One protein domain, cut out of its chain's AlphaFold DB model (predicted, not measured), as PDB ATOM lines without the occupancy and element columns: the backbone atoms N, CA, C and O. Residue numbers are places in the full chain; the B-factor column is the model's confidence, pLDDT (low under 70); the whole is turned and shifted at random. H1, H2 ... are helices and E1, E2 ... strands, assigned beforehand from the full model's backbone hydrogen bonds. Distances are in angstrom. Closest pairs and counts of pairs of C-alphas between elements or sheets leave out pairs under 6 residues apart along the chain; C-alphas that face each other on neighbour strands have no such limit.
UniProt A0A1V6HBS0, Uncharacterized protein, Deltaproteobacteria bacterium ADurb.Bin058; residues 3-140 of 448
ATOM      1  N   GLU A   3     -10.069 -41.177 -46.733       69.38
ATOM      2  CA  GLU A   3     -11.457 -41.647 -46.573       69.38
ATOM      3  C   GLU A   3     -12.265 -40.880 -45.516       69.38
ATOM      4  O   GLU A   3     -13.495 -40.873 -45.545       69.38
ATOM      5  N   LYS A   4     -11.582 -40.235 -44.566       75.31
ATOM      6  CA  LYS A   4     -12.200 -39.405 -43.524       75.31
ATOM      7  C   LYS A   4     -12.206 -37.915 -43.892       75.31
ATOM      8  O   LYS A   4     -12.557 -37.093 -43.055       75.31
ATOM      9  N   GLY A   5     -11.826 -37.570 -45.125       80.94
ATOM     10  CA  GLY A   5     -11.804 -36.199 -45.639       80.94
ATOM     11  C   GLY A   5     -10.522 -35.415 -45.348       80.94
ATOM     12  O   GLY A   5     -10.469 -34.229 -45.663       80.94
ATOM     13  N   TYR A   6      -9.483 -36.041 -44.780       83.81
ATOM     14  CA  TYR A   6      -8.186 -35.385 -44.589       83.81
ATOM     15  C   TYR A   6      -7.398 -35.372 -45.901       83.81
ATOM     16  O   TYR A   6      -7.090 -36.426 -46.454       83.81
ATOM     17  N   THR A   7      -7.053 -34.177 -46.380       89.69
ATOM     18  CA  THR A   7      -6.350 -33.960 -47.659       89.69
ATOM     19  C   THR A   7      -4.901 -33.502 -47.492       89.69
ATOM     20  O   THR A   7      -4.175 -33.387 -48.480       89.69
ATOM     21  N   ILE A   8      -4.491 -33.192 -46.260       92.50
ATOM     22  CA  ILE A   8      -3.169 -32.671 -45.910       92.50
ATOM     23  C   ILE A   8      -2.649 -33.454 -44.707       92.50
ATOM     24  O   ILE A   8      -3.386 -33.655 -43.742       92.50
ATOM     25  N   ASP A   9      -1.382 -33.845 -44.771       91.62
ATOM     26  CA  ASP A   9      -0.631 -34.468 -43.690       91.62
ATOM     27  C   ASP A   9       0.663 -33.686 -43.407       91.62
ATOM     28  O   ASP A   9       1.205 -33.006 -44.288       91.62
ATOM     29  N   VAL A  10       1.151 -33.775 -42.170       92.12
ATOM     30  CA  VAL A  10       2.400 -33.148 -41.727       92.12
ATOM     31  C   VAL A  10       3.305 -34.210 -41.137       92.12
ATOM     32  O   VAL A  10       2.983 -34.847 -40.139       92.12
ATOM     33  N   MET A  11       4.484 -34.349 -41.727       91.50
ATOM     34  CA  MET A  11       5.454 -35.358 -41.346       91.50
ATOM     35  C   MET A  11       6.659 -34.719 -40.676       91.50
ATOM     36  O   MET A  11       7.220 -33.732 -41.153       91.50
ATOM     37  N   HIS A  12       7.095 -35.303 -39.566       90.88
ATOM     38  CA  HIS A  12       8.257 -34.801 -38.857       90.88
ATOM     39  C   HIS A  12       9.557 -35.104 -39.620       90.88
ATOM     40  O   HIS A  12       9.785 -36.233 -40.063       90.88
ATOM     41  N   LYS A  13      10.460 -34.117 -39.708       92.19
ATOM     42  CA  LYS A  13      11.740 -34.221 -40.430       92.19
ATOM     43  C   LYS A  13      12.584 -35.427 -40.026       92.19
ATOM     44  O   LYS A  13      13.270 -35.994 -40.864       92.19
ATOM     45  N   ASN A  14      12.554 -35.810 -38.747       92.75
ATOM     46  CA  ASN A  14      13.389 -36.902 -38.247       92.75
ATOM     47  C   ASN A  14      12.849 -38.267 -38.685       92.75
ATOM     48  O   ASN A  14      13.649 -39.152 -38.964       92.75
ATOM     49  N   LEU A  15      11.524 -38.413 -38.812       93.50
ATOM     50  CA  LEU A  15      10.906 -39.604 -39.396       93.50
ATOM     51  C   LEU A  15      11.258 -39.703 -40.882       93.50
ATOM     52  O   LEU A  15      11.686 -40.762 -41.340       93.50
ATOM     53  N   TYR A  16      11.138 -38.598 -41.625       95.19
ATOM     54  CA  TYR A  16      11.472 -38.602 -43.050       95.19
ATOM     55  C   TYR A  16      12.961 -38.873 -43.280       95.19
ATOM     56  O   TYR A  16      13.316 -39.766 -44.039       95.19
ATOM     57  N   LYS A  17      13.841 -38.195 -42.531       95.38
ATOM     58  CA  LYS A  17      15.294 -38.410 -42.572       95.38
ATOM     59  C   LYS A  17      15.677 -39.853 -42.259       95.38
ATOM     60  O   LYS A  17      16.642 -40.347 -42.824       95.38
ATOM     61  N   TYR A  18      14.961 -40.513 -41.350       95.31
ATOM     62  CA  TYR A  18      15.257 -41.898 -41.002       95.31
ATOM     63  C   TYR A  18      15.132 -42.840 -42.202       95.31
ATOM     64  O   TYR A  18      15.929 -43.767 -42.318       95.31
ATOM     65  N   HIS A  19      14.183 -42.564 -43.101       95.44
ATOM     66  CA  HIS A  19      13.927 -43.375 -44.291       95.44
ATOM     67  C   HIS A  19      14.592 -42.839 -45.565       95.44
ATOM     68  O   HIS A  19      14.833 -43.609 -46.490       95.44
ATOM     69  N   GLN A  20      14.831 -41.526 -45.622       95.94
ATOM     70  CA  GLN A  20      15.229 -40.774 -46.814       95.94
ATOM     71  C   GLN A  20      16.303 -39.732 -46.462       95.94
ATOM     72  O   GLN A  20      16.132 -38.522 -46.654       95.94
ATOM     73  N   GLN A  21      17.415 -40.188 -45.878       94.38
ATOM     74  CA  GLN A  21      18.457 -39.322 -45.321       94.38
ATOM     75  C   GLN A  21      18.997 -38.321 -46.350       94.38
ATOM     76  O   GLN A  21      19.031 -37.116 -46.077       94.38
ATOM     77  N   GLY A  22      19.393 -38.798 -47.528       91.69
ATOM     78  CA  GLY A  22      20.012 -37.988 -48.570       91.69
ATOM     79  C   GLY A  22      19.077 -36.958 -49.202       91.69
ATOM     80  O   GLY A  22      19.556 -36.031 -49.861       91.69
ATOM     81  N   GLU A  23      17.759 -37.080 -49.017       91.25
ATOM     82  CA  GLU A  23      16.816 -36.032 -49.406       91.25
ATOM     83  C   GLU A  23      16.791 -34.903 -48.374       91.25
ATOM     84  O   GLU A  23      16.955 -33.738 -48.731       91.25
ATOM     85  N   VAL A  24      16.686 -35.235 -47.085       91.00
ATOM     86  CA  VAL A  24      16.668 -34.222 -46.016       91.00
ATOM     87  C   VAL A  24      17.978 -33.430 -45.959       91.00
ATOM     88  O   VAL A  24      17.953 -32.232 -45.682       91.00
ATOM     89  N   GLU A  25      19.119 -34.053 -46.261       90.69
ATOM     90  CA  GLU A  25      20.424 -33.372 -46.317       90.69
ATOM     91  C   GLU A  25      20.513 -32.285 -47.401       90.69
ATOM     92  O   GLU A  25      21.290 -31.340 -47.255       90.69
ATOM     93  N   LYS A  26      19.699 -32.377 -48.459       89.38
ATOM     94  CA  LYS A  26      19.606 -31.362 -49.525       89.38
ATOM     95  C   LYS A  26      18.592 -30.256 -49.207       89.38
ATOM     96  O   LYS A  26      18.583 -29.232 -49.887       89.38
ATOM     97  N   GLY A  27      17.776 -30.449 -48.173       92.44
ATOM     98  CA  GLY A  27      16.550 -29.697 -47.930       92.44
ATOM     99  C   GLY A  27      15.347 -30.409 -48.550       92.44
ATOM    100  O   GLY A  27      15.420 -30.931 -49.660       92.44
ATOM    101  N   VAL A  28      14.233 -30.443 -47.819       95.25
ATOM    102  CA  VAL A  28      13.004 -31.106 -48.278       95.25
ATOM    103  C   VAL A  28      12.256 -30.228 -49.274       95.25
ATOM    104  O   VAL A  28      12.282 -29.001 -49.194       95.25
ATOM    105  N   TRP A  29      11.551 -30.831 -50.226       96.44
ATOM    106  CA  TRP A  29      10.683 -30.067 -51.115       96.44
ATOM    107  C   TRP A  29       9.513 -29.450 -50.319       96.44
ATOM    108  O   TRP A  29       9.037 -30.077 -49.371       96.44
ATOM    109  N   PRO A  30       9.007 -28.250 -50.679       95.94
ATOM    110  CA  PRO A  30       7.985 -27.553 -49.893       95.94
ATOM    111  C   PRO A  30       6.710 -28.361 -49.628       95.94
ATOM    112  O   PRO A  30       6.041 -28.137 -48.618       95.94
ATOM    113  N   VAL A  31       6.340 -29.245 -50.558       97.38
ATOM    114  CA  VAL A  31       5.142 -30.085 -50.481       97.38
ATOM    115  C   VAL A  31       5.303 -31.330 -51.345       97.38
ATOM    116  O   VAL A  31       5.686 -31.252 -52.509       97.38
ATOM    117  N   TYR A  32       4.949 -32.480 -50.797       97.12
ATOM    118  CA  TYR A  32       4.909 -33.751 -51.500       97.12
ATOM    119  C   TYR A  32       3.472 -34.195 -51.753       97.12
ATOM    120  O   TYR A  32       2.512 -33.624 -51.228       97.12
ATOM    121  N   GLU A  33       3.324 -35.231 -52.561       95.81
ATOM    122  CA  GLU A  33       2.073 -35.928 -52.784       95.81
ATOM    123  C   GLU A  33       2.266 -37.427 -52.566       95.81
ATOM    124  O   GLU A  33       3.225 -38.017 -53.064       95.81
ATOM    125  N   SER A  34       1.346 -38.037 -51.824       92.31
ATOM    126  CA  SER A  34       1.312 -39.477 -51.595       92.31
ATOM    127  C   SER A  34      -0.085 -40.013 -51.873       92.31
ATOM    128  O   SER A  34      -1.077 -39.440 -51.427       92.31
ATOM    129  N   THR A  35      -0.162 -41.126 -52.598       87.81
ATOM    130  CA  THR A  35      -1.377 -41.943 -52.678       87.81
ATOM    131  C   THR A  35      -1.085 -43.213 -51.900       87.81
ATOM    132  O   THR A  35      -0.521 -44.162 -52.440       87.81
ATOM    133  N   GLY A  36      -1.365 -43.174 -50.598       78.00
ATOM    134  CA  GLY A  36      -1.135 -44.317 -49.723       78.00
ATOM    135  C   GLY A  36      -1.983 -45.533 -50.124       78.00
ATOM    136  O   GLY A  36      -2.953 -45.399 -50.876       78.00
ATOM    137  N   PRO A  37      -1.657 -46.722 -49.602       73.56
ATOM    138  CA  PRO A  37      -2.447 -47.927 -49.828       73.56
ATOM    139  C   PRO A  37      -3.891 -47.710 -49.360       73.56
ATOM    140  O   PRO A  37      -4.124 -47.102 -48.317       73.56
ATOM    141  N   GLY A  38      -4.863 -48.141 -50.166       68.06
ATOM    142  CA  GLY A  38      -6.290 -47.944 -49.881       68.06
ATOM    143  C   GLY A  38      -6.805 -46.505 -50.051       68.06
ATOM    144  O   GLY A  38      -8.011 -46.280 -49.998       68.06
ATOM    145  N   ALA A  39      -5.949 -45.509 -50.311       77.38
ATOM    146  CA  ALA A  39      -6.404 -44.134 -50.501       77.38
ATOM    147  C   ALA A  39      -7.076 -43.948 -51.873       77.38
ATOM    148  O   ALA A  39      -6.490 -44.218 -52.919       77.38
ATOM    149  N   SER A  40      -8.299 -43.410 -51.879       80.19
ATOM    150  CA  SER A  40      -9.034 -43.096 -53.114       80.19
ATOM    151  C   SER A  40      -8.524 -41.845 -53.835       80.19
ATOM    152  O   SER A  40      -8.836 -41.643 -55.010       80.19
ATOM    153  N   GLN A  41      -7.767 -40.994 -53.137       87.00
ATOM    154  CA  GLN A  41      -7.195 -39.753 -53.652       87.00
ATOM    155  C   GLN A  41      -5.832 -39.466 -53.009       87.00
ATOM    156  O   GLN A  41      -5.601 -39.880 -51.867       87.00
ATOM    157  N   PRO A  42      -4.951 -38.731 -53.710       90.44
ATOM    158  CA  PRO A  42      -3.694 -38.287 -53.137       90.44
ATOM    159  C   PRO A  42      -3.904 -37.315 -51.970       90.44
ATOM    160  O   PRO A  42      -4.809 -36.479 -51.986       90.44
ATOM    161  N   VAL A  43      -3.003 -37.375 -50.993       92.25
ATOM    162  CA  VAL A  43      -2.870 -36.383 -49.920       92.25
ATOM    163  C   VAL A  43      -1.614 -35.548 -50.136       92.25
ATOM    164  O   VAL A  43      -0.586 -36.049 -50.602       92.25
ATOM    165  N   LYS A  44      -1.686 -34.257 -49.798       95.94
ATOM    166  CA  LYS A  44      -0.496 -33.403 -49.742       95.94
ATOM    167  C   LYS A  44       0.251 -33.676 -48.449       95.94
ATOM    168  O   LYS A  44      -0.370 -33.737 -47.393       95.94
ATOM    169  N   VAL A  45       1.567 -33.794 -48.524       95.69
ATOM    170  CA  VAL A  45       2.412 -34.091 -47.366       95.69
ATOM    171  C   VAL A  45       3.436 -32.982 -47.210       95.69
ATOM    172  O   VAL A  45       4.219 -32.718 -48.121       95.69
ATOM    173  N   VAL A  46       3.427 -32.311 -46.064       96.19
ATOM    174  CA  VAL A  46       4.434 -31.304 -45.721       96.19
ATOM    175  C   VAL A  46       5.413 -31.929 -44.744       96.19
ATOM    176  O   VAL A  46       5.035 -32.303 -43.637       96.19
ATOM    177  N   VAL A  47       6.676 -32.040 -45.147       94.75
ATOM    178  CA  VAL A  47       7.741 -32.502 -44.255       94.75
ATOM    179  C   VAL A  47       8.311 -31.293 -43.524       94.75
ATOM    180  O   VAL A  47       8.620 -30.275 -44.147       94.75
ATOM    181  N   SER A  48       8.431 -31.374 -42.200       91.69
ATOM    182  CA  SER A  48       9.041 -30.292 -41.434       91.69
ATOM    183  C   SER A  48      10.543 -30.176 -41.707       91.69
ATOM    184  O   SER A  48      11.187 -31.111 -42.176       91.69
ATOM    185  N   GLY A  49      11.130 -29.019 -41.399       89.81
ATOM    186  CA  GLY A  49      12.561 -28.764 -41.577       89.81
ATOM    187  C   GLY A  49      12.903 -27.806 -42.724       89.81
ATOM    188  O   GLY A  49      12.006 -27.173 -43.284       89.81
ATOM    189  N   PRO A  50      14.208 -27.642 -43.017       90.31
ATOM    190  CA  PRO A  50      14.687 -26.726 -44.045       90.31
ATOM    191  C   PRO A  50      14.206 -27.137 -45.433       90.31
ATOM    192  O   PRO A  50      14.308 -28.306 -45.808       90.31
ATOM    193  N   VAL A  51      13.728 -26.160 -46.194       94.81
ATOM    194  CA  VAL A  51      13.252 -26.360 -47.562       94.81
ATOM    195  C   VAL A  51      14.417 -26.310 -48.552       94.81
ATOM    196  O   VAL A  51      15.355 -25.533 -48.375       94.81
ATOM    197  N   ASP A  52      14.345 -27.137 -49.594       94.62
ATOM    198  CA  ASP A  52      15.253 -27.125 -50.743       94.62
ATOM    199  C   ASP A  52      15.335 -25.704 -51.342       94.62
ATOM    200  O   ASP A  52      14.317 -25.179 -51.814       94.62
ATOM    201  N   PRO A  53      16.525 -25.070 -51.377       93.38
ATOM    202  CA  PRO A  53      16.696 -23.731 -51.937       93.38
ATOM    203  C   PRO A  53      16.226 -23.594 -53.390       93.38
ATOM    204  O   PRO A  53      15.864 -22.493 -53.804       93.38
ATOM    205  N   ALA A  54      16.193 -24.687 -54.161       93.31
ATOM    206  CA  ALA A  54      15.702 -24.688 -55.537       93.31
ATOM    207  C   ALA A  54      14.201 -24.373 -55.653       93.31
ATOM    208  O   ALA A  54      13.731 -24.052 -56.743       93.31
ATOM    209  N   ALA A  55      13.443 -24.465 -54.557       93.81
ATOM    210  CA  ALA A  55      12.050 -24.038 -54.526       93.81
ATOM    211  C   ALA A  55      11.886 -22.515 -54.408       93.81
ATOM    212  O   ALA A  55      10.780 -22.023 -54.601       93.81
ATOM    213  N   GLU A  56      12.949 -21.780 -54.054       94.06
ATOM    214  CA  GLU A  56      12.909 -20.336 -53.775       94.06
ATOM    215  C   GLU A  56      11.878 -19.949 -52.688       94.06
ATOM    216  O   GLU A  56      11.396 -18.818 -52.629       94.06
ATOM    217  N   ILE A  57      11.555 -20.890 -51.792       92.81
ATOM    218  CA  ILE A  57      10.678 -20.699 -50.632       92.81
ATOM    219  C   ILE A  57      11.501 -20.853 -49.356       92.81
ATOM    220  O   ILE A  57      12.280 -21.795 -49.225       92.81
ATOM    221  N   SER A  58      11.278 -19.964 -48.387       92.81
ATOM    222  CA  SER A  58      11.798 -20.120 -47.028       92.81
ATOM    223  C   SER A  58      10.675 -20.470 -46.059       92.81
ATOM    224  O   SER A  58       9.619 -19.833 -46.073       92.81
ATOM    225  N   VAL A  59      10.910 -21.466 -45.206       93.19
ATOM    226  CA  VAL A  59       9.985 -21.894 -44.151       93.19
ATOM    227  C   VAL A  59      10.760 -22.044 -42.852       93.19
ATOM    228  O   VAL A  59      11.761 -22.756 -42.805       93.19
ATOM    229  N   GLU A  60      10.269 -21.400 -41.794       92.56
ATOM    230  CA  GLU A  60      10.799 -21.533 -40.438       92.56
ATOM    231  C   GLU A  60       9.775 -22.262 -39.565       92.56
ATOM    232  O   GLU A  60       8.636 -21.819 -39.413       92.56
ATOM    233  N   TRP A  61      10.192 -23.387 -38.982       90.31
ATOM    234  CA  TRP A  61       9.375 -24.165 -38.053       90.31
ATOM    235  C   TRP A  61       9.688 -23.735 -36.624       90.31
ATOM    236  O   TRP A  61      10.700 -24.125 -36.040       90.31
ATOM    237  N   THR A  62       8.811 -22.923 -36.042       87.44
ATOM    238  CA  THR A  62       8.988 -22.411 -34.681       87.44
ATOM    239  C   THR A  62       8.565 -23.467 -33.661       87.44
ATOM    240  O   THR A  62       7.387 -23.587 -33.335       87.44
ATOM    241  N   PHE A  63       9.533 -24.253 -33.188       76.94
ATOM    242  CA  PHE A  63       9.351 -25.279 -32.158       76.94
ATOM    243  C   PHE A  63       9.465 -24.690 -30.745       76.94
ATOM    244  O   PHE A  63      10.272 -23.783 -30.521       76.94
ATOM    245  N   PHE A  64       8.687 -25.223 -29.805       73.12
ATOM    246  CA  PHE A  64       8.683 -24.811 -28.398       73.12
ATOM    247  C   PHE A  64       8.517 -25.995 -27.424       73.12
ATOM    248  O   PHE A  64       8.049 -25.797 -26.309       73.12
ATOM    249  N   ASP A  65       8.964 -27.189 -27.841       67.88
ATOM    250  CA  ASP A  65       8.872 -28.445 -27.076       67.88
ATOM    251  C   ASP A  65       7.425 -28.827 -26.711       67.88
ATOM    252  O   ASP A  65       6.489 -28.412 -27.407       67.88
ATOM    253  N   ASP A  66       7.237 -29.628 -25.662       66.06
ATOM    254  CA  ASP A  66       5.952 -29.760 -24.970       66.06
ATOM    255  C   ASP A  66       5.446 -28.351 -24.602       66.06
ATOM    256  O   ASP A  66       6.169 -27.557 -23.994       66.06
ATOM    257  N   GLY A  67       4.217 -27.995 -24.998       64.94
ATOM    258  CA  GLY A  67       3.682 -26.631 -24.843       64.94
ATOM    259  C   GLY A  67       3.684 -26.132 -23.393       64.94
ATOM    260  O   GLY A  67       3.762 -24.929 -23.136       64.94
ATOM    261  N   GLU A  68       3.663 -27.067 -22.446       69.12
ATOM    262  CA  GLU A  68       3.862 -26.867 -21.021       69.12
ATOM    263  C   GLU A  68       5.252 -26.290 -20.712       69.12
ATOM    264  O   GLU A  68       5.356 -25.375 -19.903       69.12
ATOM    265  N   VAL A  69       6.324 -26.748 -21.363       68.56
ATOM    266  CA  VAL A  69       7.717 -26.347 -21.079       68.56
ATOM    267  C   VAL A  69       7.994 -24.897 -21.474       68.56
ATOM    268  O   VAL A  69       8.732 -24.209 -20.772       68.56
ATOM    269  N   LEU A  70       7.371 -24.385 -22.541       73.44
ATOM    270  CA  LEU A  70       7.522 -22.972 -22.919       73.44
ATOM    271  C   LEU A  70       7.016 -22.030 -21.821       73.44
ATOM    272  O   LEU A  70       7.592 -20.969 -21.579       73.44
ATOM    273  N   ALA A  71       5.897 -22.400 -21.204       72.12
ATOM    274  CA  ALA A  71       5.227 -21.583 -20.213       72.12
ATOM    275  C   ALA A  71       5.634 -21.943 -18.782       72.12
ATOM    276  O   ALA A  71       5.300 -21.180 -17.888       72.12
ATOM    277  N   THR A  72       6.341 -23.045 -18.528       70.50
ATOM    278  CA  THR A  72       6.624 -23.507 -17.160       70.50
ATOM    279  C   THR A  72       8.128 -23.447 -16.872       70.50
ATOM    280  O   THR A  72       8.910 -24.078 -17.577       70.50
ATOM    281  N   PRO A  73       8.574 -22.739 -15.817       61.00
ATOM    282  CA  PRO A  73      10.002 -22.542 -15.522       61.00
ATOM    283  C   PRO A  73      10.739 -23.818 -15.071       61.00
ATOM    284  O   PRO A  73      11.958 -23.804 -14.888       61.00
ATOM    285  N   LEU A  74      10.016 -24.919 -14.852       63.84
ATOM    286  CA  LEU A  74      10.536 -26.216 -14.427       63.84
ATOM    287  C   LEU A  74       9.931 -27.331 -15.277       63.84
ATOM    288  O   LEU A  74       8.872 -27.164 -15.877       63.84
ATOM    289  N   ASN A  75      10.598 -28.488 -15.267       61.78
ATOM    290  CA  ASN A  75      10.092 -29.697 -15.900       61.78
ATOM    291  C   ASN A  75       8.687 -30.026 -15.333       61.78
ATOM    292  O   ASN A  75       8.587 -30.290 -14.130       61.78
ATOM    293  N   PRO A  76       7.623 -30.027 -16.163       58.03
ATOM    294  CA  PRO A  76       6.243 -30.223 -15.709       58.03
ATOM    295  C   PRO A  76       6.005 -31.615 -15.100       58.03
ATOM    296  O   PRO A  76       5.064 -31.798 -14.328       58.03
ATOM    297  N   TYR A  77       6.893 -32.575 -15.379       58.56
ATOM    298  CA  TYR A  77       6.876 -33.935 -14.838       58.56
ATOM    299  C   TYR A  77       7.418 -34.023 -13.397       58.56
ATOM    300  O   TYR A  77       7.281 -35.049 -12.731       58.56
ATOM    301  N   LEU A  78       8.000 -32.940 -12.868       58.31
ATOM    302  CA  LEU A  78       8.322 -32.788 -11.451       58.31
ATOM    303  C   LEU A  78       7.259 -31.877 -10.837       58.31
ATOM    304  O   LEU A  78       7.325 -30.666 -11.023       58.31
ATOM    305  N   ALA A  79       6.277 -32.484 -10.155       52.03
ATOM    306  CA  ALA A  79       5.107 -31.852  -9.531       52.03
ATOM    307  C   ALA A  79       5.255 -30.326  -9.319       52.03
ATOM    308  O   ALA A  79       6.177 -29.899  -8.612       52.03
ATOM    309  N   PRO A  80       4.371 -29.495  -9.902       52.56
ATOM    310  CA  PRO A  80       4.630 -28.074 -10.084       52.56
ATOM    311  C   PRO A  80       4.804 -27.375  -8.737       52.56
ATOM    312  O   PRO A  80       3.860 -27.194  -7.971       52.56
ATOM    313  N   THR A  81       6.032 -26.942  -8.454       53.88
ATOM    314  CA  THR A  81       6.307 -26.011  -7.350       53.88
ATOM    315  C   THR A  81       5.978 -24.566  -7.733       53.88
ATOM    316  O   THR A  81       5.950 -23.699  -6.860       53.88
ATOM    317  N   GLN A  82       5.669 -24.301  -9.010       60.22
ATOM    318  CA  GLN A  82       5.201 -23.007  -9.507       60.22
ATOM    319  C   GLN A  82       4.022 -23.192 -10.479       60.22
ATOM    320  O   GLN A  82       4.220 -23.699 -11.577       60.22
ATOM    321  N   PRO A  83       2.795 -22.803 -10.087       62.00
ATOM    322  CA  PRO A  83       1.602 -22.905 -10.932       62.00
ATOM    323  C   PRO A  83       1.455 -21.745 -11.933       62.00
ATOM    324  O   PRO A  83       0.517 -21.743 -12.727       62.00
ATOM    325  N   GLU A  84       2.325 -20.732 -11.870       72.81
ATOM    326  CA  GLU A  84       2.247 -19.544 -12.722       72.81
ATOM    327  C   GLU A  84       3.191 -19.650 -13.929       72.81
ATOM    328  O   GLU A  84       4.325 -20.109 -13.761       72.81
ATOM    329  N   PRO A  85       2.769 -19.184 -15.120       76.31
ATOM    330  CA  PRO A  85       3.624 -19.201 -16.295       76.31
ATOM    331  C   PRO A  85       4.893 -18.346 -16.160       76.31
ATOM    332  O   PRO A  85       4.840 -17.219 -15.655       76.31
ATOM    333  N   ASP A  86       6.011 -18.802 -16.726       81.69
ATOM    334  CA  ASP A  86       7.186 -17.970 -16.978       81.69
ATOM    335  C   ASP A  86       6.927 -17.036 -18.168       81.69
ATOM    336  O   ASP A  86       7.312 -17.261 -19.317       81.69
ATOM    337  N   TRP A  87       6.277 -15.911 -17.874       85.75
ATOM    338  CA  TRP A  87       6.002 -14.868 -18.857       85.75
ATOM    339  C   TRP A  87       7.263 -14.275 -19.501       85.75
ATOM    340  O   TRP A  87       7.155 -13.557 -20.498       85.75
ATOM    341  N   SER A  88       8.451 -14.479 -18.924       87.12
ATOM    342  CA  SER A  88       9.693 -14.022 -19.542       87.12
ATOM    343  C   SER A  88      10.073 -14.893 -20.741       87.12
ATOM    344  O   SER A  88      10.424 -14.325 -21.777       87.12
ATOM    345  N   GLU A  89       9.905 -16.215 -20.651       84.81
ATOM    346  CA  GLU A  89      10.113 -17.152 -21.764       84.81
ATOM    347  C   GLU A  89       9.055 -16.978 -22.855       84.81
ATOM    348  O   GLU A  89       9.402 -16.841 -24.031       84.81
ATOM    349  N   VAL A  90       7.783 -16.813 -22.474       87.12
ATOM    350  CA  VAL A  90       6.705 -16.497 -23.430       87.12
ATOM    351  C   VAL A  90       7.039 -15.233 -24.234       87.12
ATOM    352  O   VAL A  90       7.030 -15.254 -25.463       87.12
ATOM    353  N   ARG A  91       7.445 -14.140 -23.568       91.06
ATOM    354  CA  ARG A  91       7.835 -12.889 -24.249       91.06
ATOM    355  C   ARG A  91       9.103 -13.018 -25.096       91.06
ATOM    356  O   ARG A  91       9.279 -12.250 -26.044       91.06
ATOM    357  N   LYS A  92      10.031 -13.918 -24.749       89.06
ATOM    358  CA  LYS A  92      11.200 -14.212 -25.598       89.06
ATOM    359  C   LYS A  92      10.753 -14.894 -26.886       89.06
ATOM    360  O   LYS A  92      11.201 -14.491 -27.957       89.06
ATOM    361  N   PHE A  93       9.840 -15.857 -26.791       89.56
ATOM    362  CA  PHE A  93       9.282 -16.534 -27.956       89.56
ATOM    363  C   PHE A  93       8.477 -15.579 -28.847       89.56
ATOM    364  O   PHE A  93       8.738 -15.506 -30.044       89.56
ATOM    365  N   GLU A  94       7.597 -14.751 -28.273       91.69
ATOM    366  CA  GLU A  94       6.862 -13.714 -29.017       91.69
ATOM    367  C   GLU A  94       7.797 -12.754 -29.763       91.69
ATOM    368  O   GLU A  94       7.543 -12.396 -30.912       91.69
ATOM    369  N   ARG A  95       8.913 -12.360 -29.140       94.31
ATOM    370  CA  ARG A  95       9.915 -11.508 -29.788       94.31
ATOM    371  C   ARG A  95      10.598 -12.212 -30.954       94.31
ATOM    372  O   ARG A  95      10.739 -11.594 -31.999       94.31
ATOM    373  N   LYS A  96      10.956 -13.492 -30.805       92.62
ATOM    374  CA  LYS A  96      11.497 -14.304 -31.909       92.62
ATOM    375  C   LYS A  96      10.516 -14.347 -33.087       92.62
ATOM    376  O   LYS A  96      10.924 -14.199 -34.234       92.62
ATOM    377  N   LEU A  97       9.223 -14.522 -32.808       93.25
ATOM    378  CA  LEU A  97       8.180 -14.494 -33.833       93.25
ATOM    379  C   LEU A  97       8.074 -13.119 -34.512       93.25
ATOM    380  O   LEU A  97       7.995 -13.038 -35.737       93.25
ATOM    381  N   GLN A  98       8.130 -12.030 -33.740       95.56
ATOM    382  CA  GLN A  98       8.124 -10.674 -34.294       95.56
ATOM    383  C   GLN A  98       9.369 -10.396 -35.151       95.56
ATOM    384  O   GLN A  98       9.243  -9.820 -36.223       95.56
ATOM    385  N   GLU A  99      10.552 -10.849 -34.734       96.19
ATOM    386  CA  GLU A  99      11.791 -10.714 -35.509       96.19
ATOM    387  C   GLU A  99      11.709 -11.433 -36.866       96.19
ATOM    388  O   GLU A  99      12.246 -10.934 -37.855       96.19
ATOM    389  N   LEU A 100      11.025 -12.580 -36.939       95.75
ATOM    390  CA  LEU A 100      10.739 -13.264 -38.207       95.75
ATOM    391  C   LEU A 100       9.742 -12.463 -39.054       95.75
ATOM    392  O   LEU A 100       9.955 -12.284 -40.254       95.75
ATOM    393  N   ALA A 101       8.680 -11.938 -38.443       96.00
ATOM    394  CA  ALA A 101       7.720 -11.087 -39.141       96.00
ATOM    395  C   ALA A 101       8.384  -9.823 -39.723       96.00
ATOM    396  O   ALA A 101       8.131  -9.466 -40.873       96.00
ATOM    397  N   ASP A 102       9.301  -9.201 -38.978       97.25
ATOM    398  CA  ASP A 102      10.082  -8.036 -39.415       97.25
ATOM    399  C   ASP A 102      11.029  -8.372 -40.586       97.25
ATOM    400  O   ASP A 102      11.353  -7.504 -41.399       97.25
ATOM    401  N   GLN A 103      11.433  -9.642 -40.720       96.62
ATOM    402  CA  GLN A 103      12.184 -10.171 -41.869       96.62
ATOM    403  C   GLN A 103      11.289 -10.526 -43.070       96.62
ATOM    404  O   GLN A 103      11.797 -10.949 -44.109       96.62
ATOM    405  N   GLY A 104       9.969 -10.349 -42.958       95.38
ATOM    406  CA  GLY A 104       9.002 -10.618 -44.021       95.38
ATOM    407  C   GLY A 104       8.370 -12.011 -43.981       95.38
ATOM    408  O   GLY A 104       7.636 -12.361 -44.908       95.38
ATOM    409  N   TYR A 105       8.611 -12.805 -42.931       95.69
ATOM    410  CA  TYR A 105       7.880 -14.055 -42.728       95.69
ATOM    411  C   TYR A 105       6.420 -13.775 -42.355       95.69
ATOM    412  O   TYR A 105       6.080 -12.754 -41.759       95.69
ATOM    413  N   ILE A 106       5.538 -14.711 -42.696       93.44
ATOM    414  CA  ILE A 106       4.111 -14.634 -42.380       93.44
ATOM    415  C   ILE A 106       3.747 -15.848 -41.534       93.44
ATOM    416  O   ILE A 106       3.941 -16.983 -41.969       93.44
ATOM    417  N   HIS A 107       3.168 -15.617 -40.355       92.62
ATOM    418  CA  HIS A 107       2.548 -16.690 -39.580       92.62
ATOM    419  C   HIS A 107       1.324 -17.209 -40.328       92.62
ATOM    420  O   HIS A 107       0.448 -16.436 -40.724       92.62
ATOM    421  N   THR A 108       1.268 -18.515 -40.548       93.25
ATOM    422  CA  THR A 108       0.271 -19.129 -41.419       93.25
ATOM    423  C   THR A 108      -0.076 -20.523 -40.919       93.25
ATOM    424  O   THR A 108       0.717 -21.156 -40.223       93.25
ATOM    425  N   THR A 109      -1.254 -21.018 -41.287       94.25
ATOM    426  CA  THR A 109      -1.596 -22.433 -41.104       94.25
ATOM    427  C   THR A 109      -0.955 -23.282 -42.207       94.25
ATOM    428  O   THR A 109      -0.575 -22.753 -43.257       94.25
ATOM    429  N   ILE A 110      -0.864 -24.602 -42.007       94.62
ATOM    430  CA  ILE A 110      -0.377 -25.530 -43.045       94.62
ATOM    431  C   ILE A 110      -1.289 -25.513 -44.282       94.62
ATOM    432  O   ILE A 110      -0.803 -25.554 -45.412       94.62
ATOM    433  N   THR A 111      -2.603 -25.382 -44.087       95.06
ATOM    434  CA  THR A 111      -3.572 -25.248 -45.182       95.06
ATOM    435  C   THR A 111      -3.280 -24.013 -46.032       95.06
ATOM    436  O   THR A 111      -3.096 -24.123 -47.243       95.06
ATOM    437  N   ASP A 112      -3.140 -22.849 -45.395       96.19
ATOM    438  CA  ASP A 112      -2.831 -21.590 -46.083       96.19
ATOM    439  C   ASP A 112      -1.443 -21.614 -46.740       96.19
ATOM    440  O   ASP A 112      -1.240 -21.022 -47.802       96.19
ATOM    441  N   TYR A 113      -0.475 -22.303 -46.125       95.56
ATOM    442  CA  TYR A 113       0.849 -22.528 -46.700       95.56
ATOM    443  C   TYR A 113       0.749 -23.280 -48.035       95.56
ATOM    444  O   TYR A 113       1.267 -22.797 -49.041       95.56
ATOM    445  N   ILE A 114       0.003 -24.388 -48.092       96.44
ATOM    446  CA  ILE A 114      -0.203 -25.151 -49.335       96.44
ATOM    447  C   ILE A 114      -0.941 -24.320 -50.390       96.44
ATOM    448  O   ILE A 114      -0.562 -24.328 -51.562       96.44
ATOM    449  N   GLU A 115      -1.966 -23.554 -50.007       96.06
ATOM    450  CA  GLU A 115      -2.647 -22.657 -50.946       96.06
ATOM    451  C   GLU A 115      -1.706 -21.603 -51.542       96.06
ATOM    452  O   GLU A 115      -1.810 -21.270 -52.728       96.06
ATOM    453  N   ARG A 116      -0.789 -21.063 -50.734       95.50
ATOM    454  CA  ARG A 116       0.226 -20.106 -51.190       95.50
ATOM    455  C   ARG A 116       1.219 -20.765 -52.137       95.50
ATOM    456  O   ARG A 116       1.475 -20.190 -53.191       95.50
ATOM    457  N   LEU A 117       1.707 -21.967 -51.826       96.44
ATOM    458  CA  LEU A 117       2.568 -22.737 -52.731       96.44
ATOM    459  C   LEU A 117       1.903 -22.943 -54.099       96.44
ATOM    460  O   LEU A 117       2.519 -22.669 -55.128       96.44
ATOM    461  N   ASN A 118       0.621 -23.318 -54.117       95.50
ATOM    462  CA  ASN A 118      -0.141 -23.478 -55.357       95.50
ATOM    463  C   ASN A 118      -0.250 -22.163 -56.148       95.50
ATOM    464  O   ASN A 118      -0.070 -22.156 -57.364       95.50
ATOM    465  N   LYS A 119      -0.508 -21.033 -55.472       96.12
ATOM    466  CA  LYS A 119      -0.549 -19.696 -56.105       96.12
ATOM    467  C   LYS A 119       0.812 -19.271 -56.667       96.12
ATOM    468  O   LYS A 119       0.849 -18.540 -57.651       96.12
ATOM    469  N   LEU A 120       1.903 -19.734 -56.056       95.12
ATOM    470  CA  LEU A 120       3.277 -19.528 -56.519       95.12
ATOM    471  C   LEU A 120       3.693 -20.514 -57.625       95.12
ATOM    472  O   LEU A 120       4.796 -20.409 -58.147       95.12
ATOM    473  N   GLY A 121       2.820 -21.452 -58.010       96.12
ATOM    474  CA  GLY A 121       3.105 -22.445 -59.046       96.12
ATOM    475  C   GLY A 121       4.034 -23.574 -58.594       96.12
ATOM    476  O   GLY A 121       4.542 -24.308 -59.439       96.12
ATOM    477  N   ILE A 122       4.251 -23.741 -57.285       97.00
ATOM    478  CA  ILE A 122       5.040 -24.849 -56.743       97.00
ATOM    479  C   ILE A 122       4.225 -26.135 -56.859       97.00
ATOM    480  O   ILE A 122       3.205 -26.316 -56.193       97.00
ATOM    481  N   THR A 123       4.687 -27.048 -57.710       95.62
ATOM    482  CA  THR A 123       4.063 -28.358 -57.889       95.62
ATOM    483  C   THR A 123       4.588 -29.360 -56.861       95.62
ATOM    484  O   THR A 123       5.805 -29.423 -56.648       95.62
ATOM    485  N   PRO A 124       3.718 -30.188 -56.263       96.94
ATOM    486  CA  PRO A 124       4.157 -31.256 -55.375       96.94
ATOM    487  C   PRO A 124       5.045 -32.282 -56.078       96.94
ATOM    488  O   PRO A 124       4.814 -32.612 -57.242       96.94
ATOM    489  N   LYS A 125       6.048 -32.796 -55.360       96.25
ATOM    490  CA  LYS A 125       6.844 -33.956 -55.792       96.25
ATOM    491  C   LYS A 125       6.230 -35.251 -55.243       96.25
ATOM    492  O   LYS A 125       5.589 -35.199 -54.196       96.25
ATOM    493  N   PRO A 126       6.430 -36.409 -55.889       95.62
ATOM    494  CA  PRO A 126       6.078 -37.689 -55.281       95.62
ATOM    495  C   PRO A 126       6.814 -37.858 -53.949       95.62
ATOM    496  O   PRO A 126       8.016 -37.603 -53.883       95.62
ATOM    497  N   LEU A 127       6.097 -38.257 -52.900       95.50
ATOM    498  CA  LEU A 127       6.713 -38.631 -51.631       95.50
ATOM    499  C   LEU A 127       7.509 -39.929 -51.826       95.50
ATOM    500  O   LEU A 127       6.978 -40.895 -52.379       95.50
ATOM    501  N   LEU A 128       8.765 -39.953 -51.376       95.31
ATOM    502  CA  LEU A 128       9.556 -41.181 -51.372       95.31
ATOM    503  C   LEU A 128       9.038 -42.169 -50.312       95.31
ATOM    504  O   LEU A 128       8.357 -41.757 -49.368       95.31
ATOM    505  N   PRO A 129       9.346 -43.472 -50.440       93.50
ATOM    506  CA  PRO A 129       8.831 -44.471 -49.517       93.50
ATOM    507  C   PRO A 129       9.179 -44.178 -48.057       93.50
ATOM    508  O   PRO A 129      10.316 -43.861 -47.705       93.50
ATOM    509  N   ILE A 130       8.182 -44.339 -47.199       92.94
ATOM    510  CA  ILE A 130       8.317 -44.318 -45.747       92.94
ATOM    511  C   ILE A 130       7.639 -45.564 -45.191       92.94
ATOM    512  O   ILE A 130       6.619 -46.012 -45.717       92.94
ATOM    513  N   ALA A 131       8.218 -46.132 -44.143       93.25
ATOM    514  CA  ALA A 131       7.609 -47.229 -43.415       93.25
ATOM    515  C   ALA A 131       6.964 -46.720 -42.120       93.25
ATOM    516  O   ALA A 131       7.212 -45.583 -41.698       93.25
ATOM    517  N   ASP A 132       6.150 -47.567 -41.485       92.31
ATOM    518  CA  ASP A 132       5.661 -47.308 -40.131       92.31
ATOM    519  C   ASP A 132       6.834 -46.995 -39.201       92.31
ATOM    520  O   ASP A 132       7.856 -47.686 -39.193       92.31
ATOM    521  N   SER A 133       6.707 -45.923 -38.422       90.38
ATOM    522  CA  SER A 133       7.782 -45.485 -37.541       90.38
ATOM    523  C   SER A 133       7.302 -44.491 -36.496       90.38
ATOM    524  O   SER A 133       6.150 -44.061 -36.480       90.38
ATOM    525  N   THR A 134       8.216 -44.109 -35.614       89.88
ATOM    526  CA  THR A 134       7.979 -43.116 -34.568       89.88
ATOM    527  C   THR A 134       8.404 -41.728 -35.042       89.88
ATOM    528  O   THR A 134       9.064 -41.561 -36.065       89.88
ATOM    529  N   TRP A 135       8.043 -40.685 -34.300       86.38
ATOM    530  CA  TRP A 135       8.366 -39.299 -34.666       86.38
ATOM    531  C   TRP A 135       9.875 -38.979 -34.598       86.38
ATOM    532  O   TRP A 135      10.347 -38.026 -35.232       86.38
ATOM    533  N   GLN A 136      10.633 -39.772 -33.830       88.25
ATOM    534  CA  GLN A 136      12.071 -39.633 -33.560       88.25
ATOM    535  C   GLN A 136      12.776 -41.006 -33.598       88.25
ATOM    536  O   GLN A 136      13.324 -41.438 -32.578       88.25
ATOM    537  N   PRO A 137      12.790 -41.731 -34.733       91.31
ATOM    538  CA  PRO A 137      13.274 -43.113 -34.752       91.31
ATOM    539  C   PRO A 137      14.719 -43.295 -34.251       91.31
ATOM    540  O   PRO A 137      14.929 -44.207 -33.455       91.31
ATOM    541  N   PRO A 138      15.696 -42.417 -34.576       89.06
ATOM    542  CA  PRO A 138      17.070 -42.554 -34.073       89.06
ATOM    543  C   PRO A 138      17.194 -42.480 -32.549       89.06
ATOM    544  O   PRO A 138      18.041 -43.134 -31.958       89.06
ATOM    545  N   SER A 139      16.355 -41.677 -31.892       86.19
ATOM    546  CA  SER A 139      16.388 -41.528 -30.430       86.19
ATOM    547  C   SER A 139      15.557 -42.587 -29.711       86.19
ATOM    548  O   SER A 139      15.655 -42.731 -28.495       86.19
ATOM    549  N   THR A 140      14.717 -43.308 -30.450       88.50
ATOM    550  CA  THR A 140      13.714 -44.212 -29.890       88.50
ATOM    551  C   THR A 140      13.885 -45.652 -30.351       88.50
ATOM    552  O   THR A 140      13.092 -46.479 -29.948       88.50
TER     553      THR A 140
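What this domain is: This is residues 3 to 140 of the 448 residues of an uncharacterized protein of Deltaproteobacteria bacterium ADurb.Bin058 (UniProt A0A1V6HBS0). One lobe is a small three-stranded sheet with H5 over one face and H1 beside the ends of E1 and E3, H2 and H6 packing on H1; H3, the long helix H4 and the loop between them, residues 72 to 86, make a second, looser lobe. The 138 printed residues run E1 H1 H2 E2 E3 H3 H4 H5 H6, six helices and three strands, the mixed sheet in the order E1 E3 E2. The class is mixed, helices and strands, with 58 residues, under half, in named elements. The whole is loose, with a radius of gyration of the C-alphas of 17.8 A and spans of 50 by 37 by 32 A.

How they stand to each other: Start at E1, residues 8 to 11, parallel to E3, residues 43 to 47; N 9 and O 44, 2.8 A apart, are within hydrogen-bond range. E2, residues 32 to 34, and E3 form an antiparallel hairpin, with N 32 and O 45 at 2.8 A. H1, residues 13 to 19, only grazes the sheet. It touches H2, residues 21 to 24, closest at C-alphas Lys 17 and Val 24, 5.6 A, and H6, residues 137 to 140, closest at C-alphas Leu 15 and Pro 137, 6.3 A. H5, residues 110 to 119, is on the sheet at a height of 10.2 A, across the strands. H4, residues 87 to 102, touches H3, residues 67 to 71, with residues 87 to 90 alone, closest at C-alphas Ala 71 and Val 90, 6.2 A. Every O i to N i+4 pair is within range in H4 and H5, 2 of 3 in H1 and 0 of 1 in H3, where 1 of 2 O i to N i+3 pairs is; H2 and H6 are too short for such a pair.

Where its parts are: Find C-alpha 8 at (-3.169, -32.671, -45.910), where E1 begins. H4 runs 22.0 A from C-alpha 87 at (6.002, -14.868, -18.857), H5 14.3 A and E3 12.6 A. H6 ends at C-alpha 140, (13.714, -44.212, -29.890).

The domain as a whole: The C-alphas farthest apart, of Thr 81 and Gly 121, are 51.9 A apart. The printed part has no cut; the links E3 to H3, H3 to H4 and H5 to H6 are long. Look for pLDDT under 70 at residues 3, 38, 65 to 69 and 73 to 83.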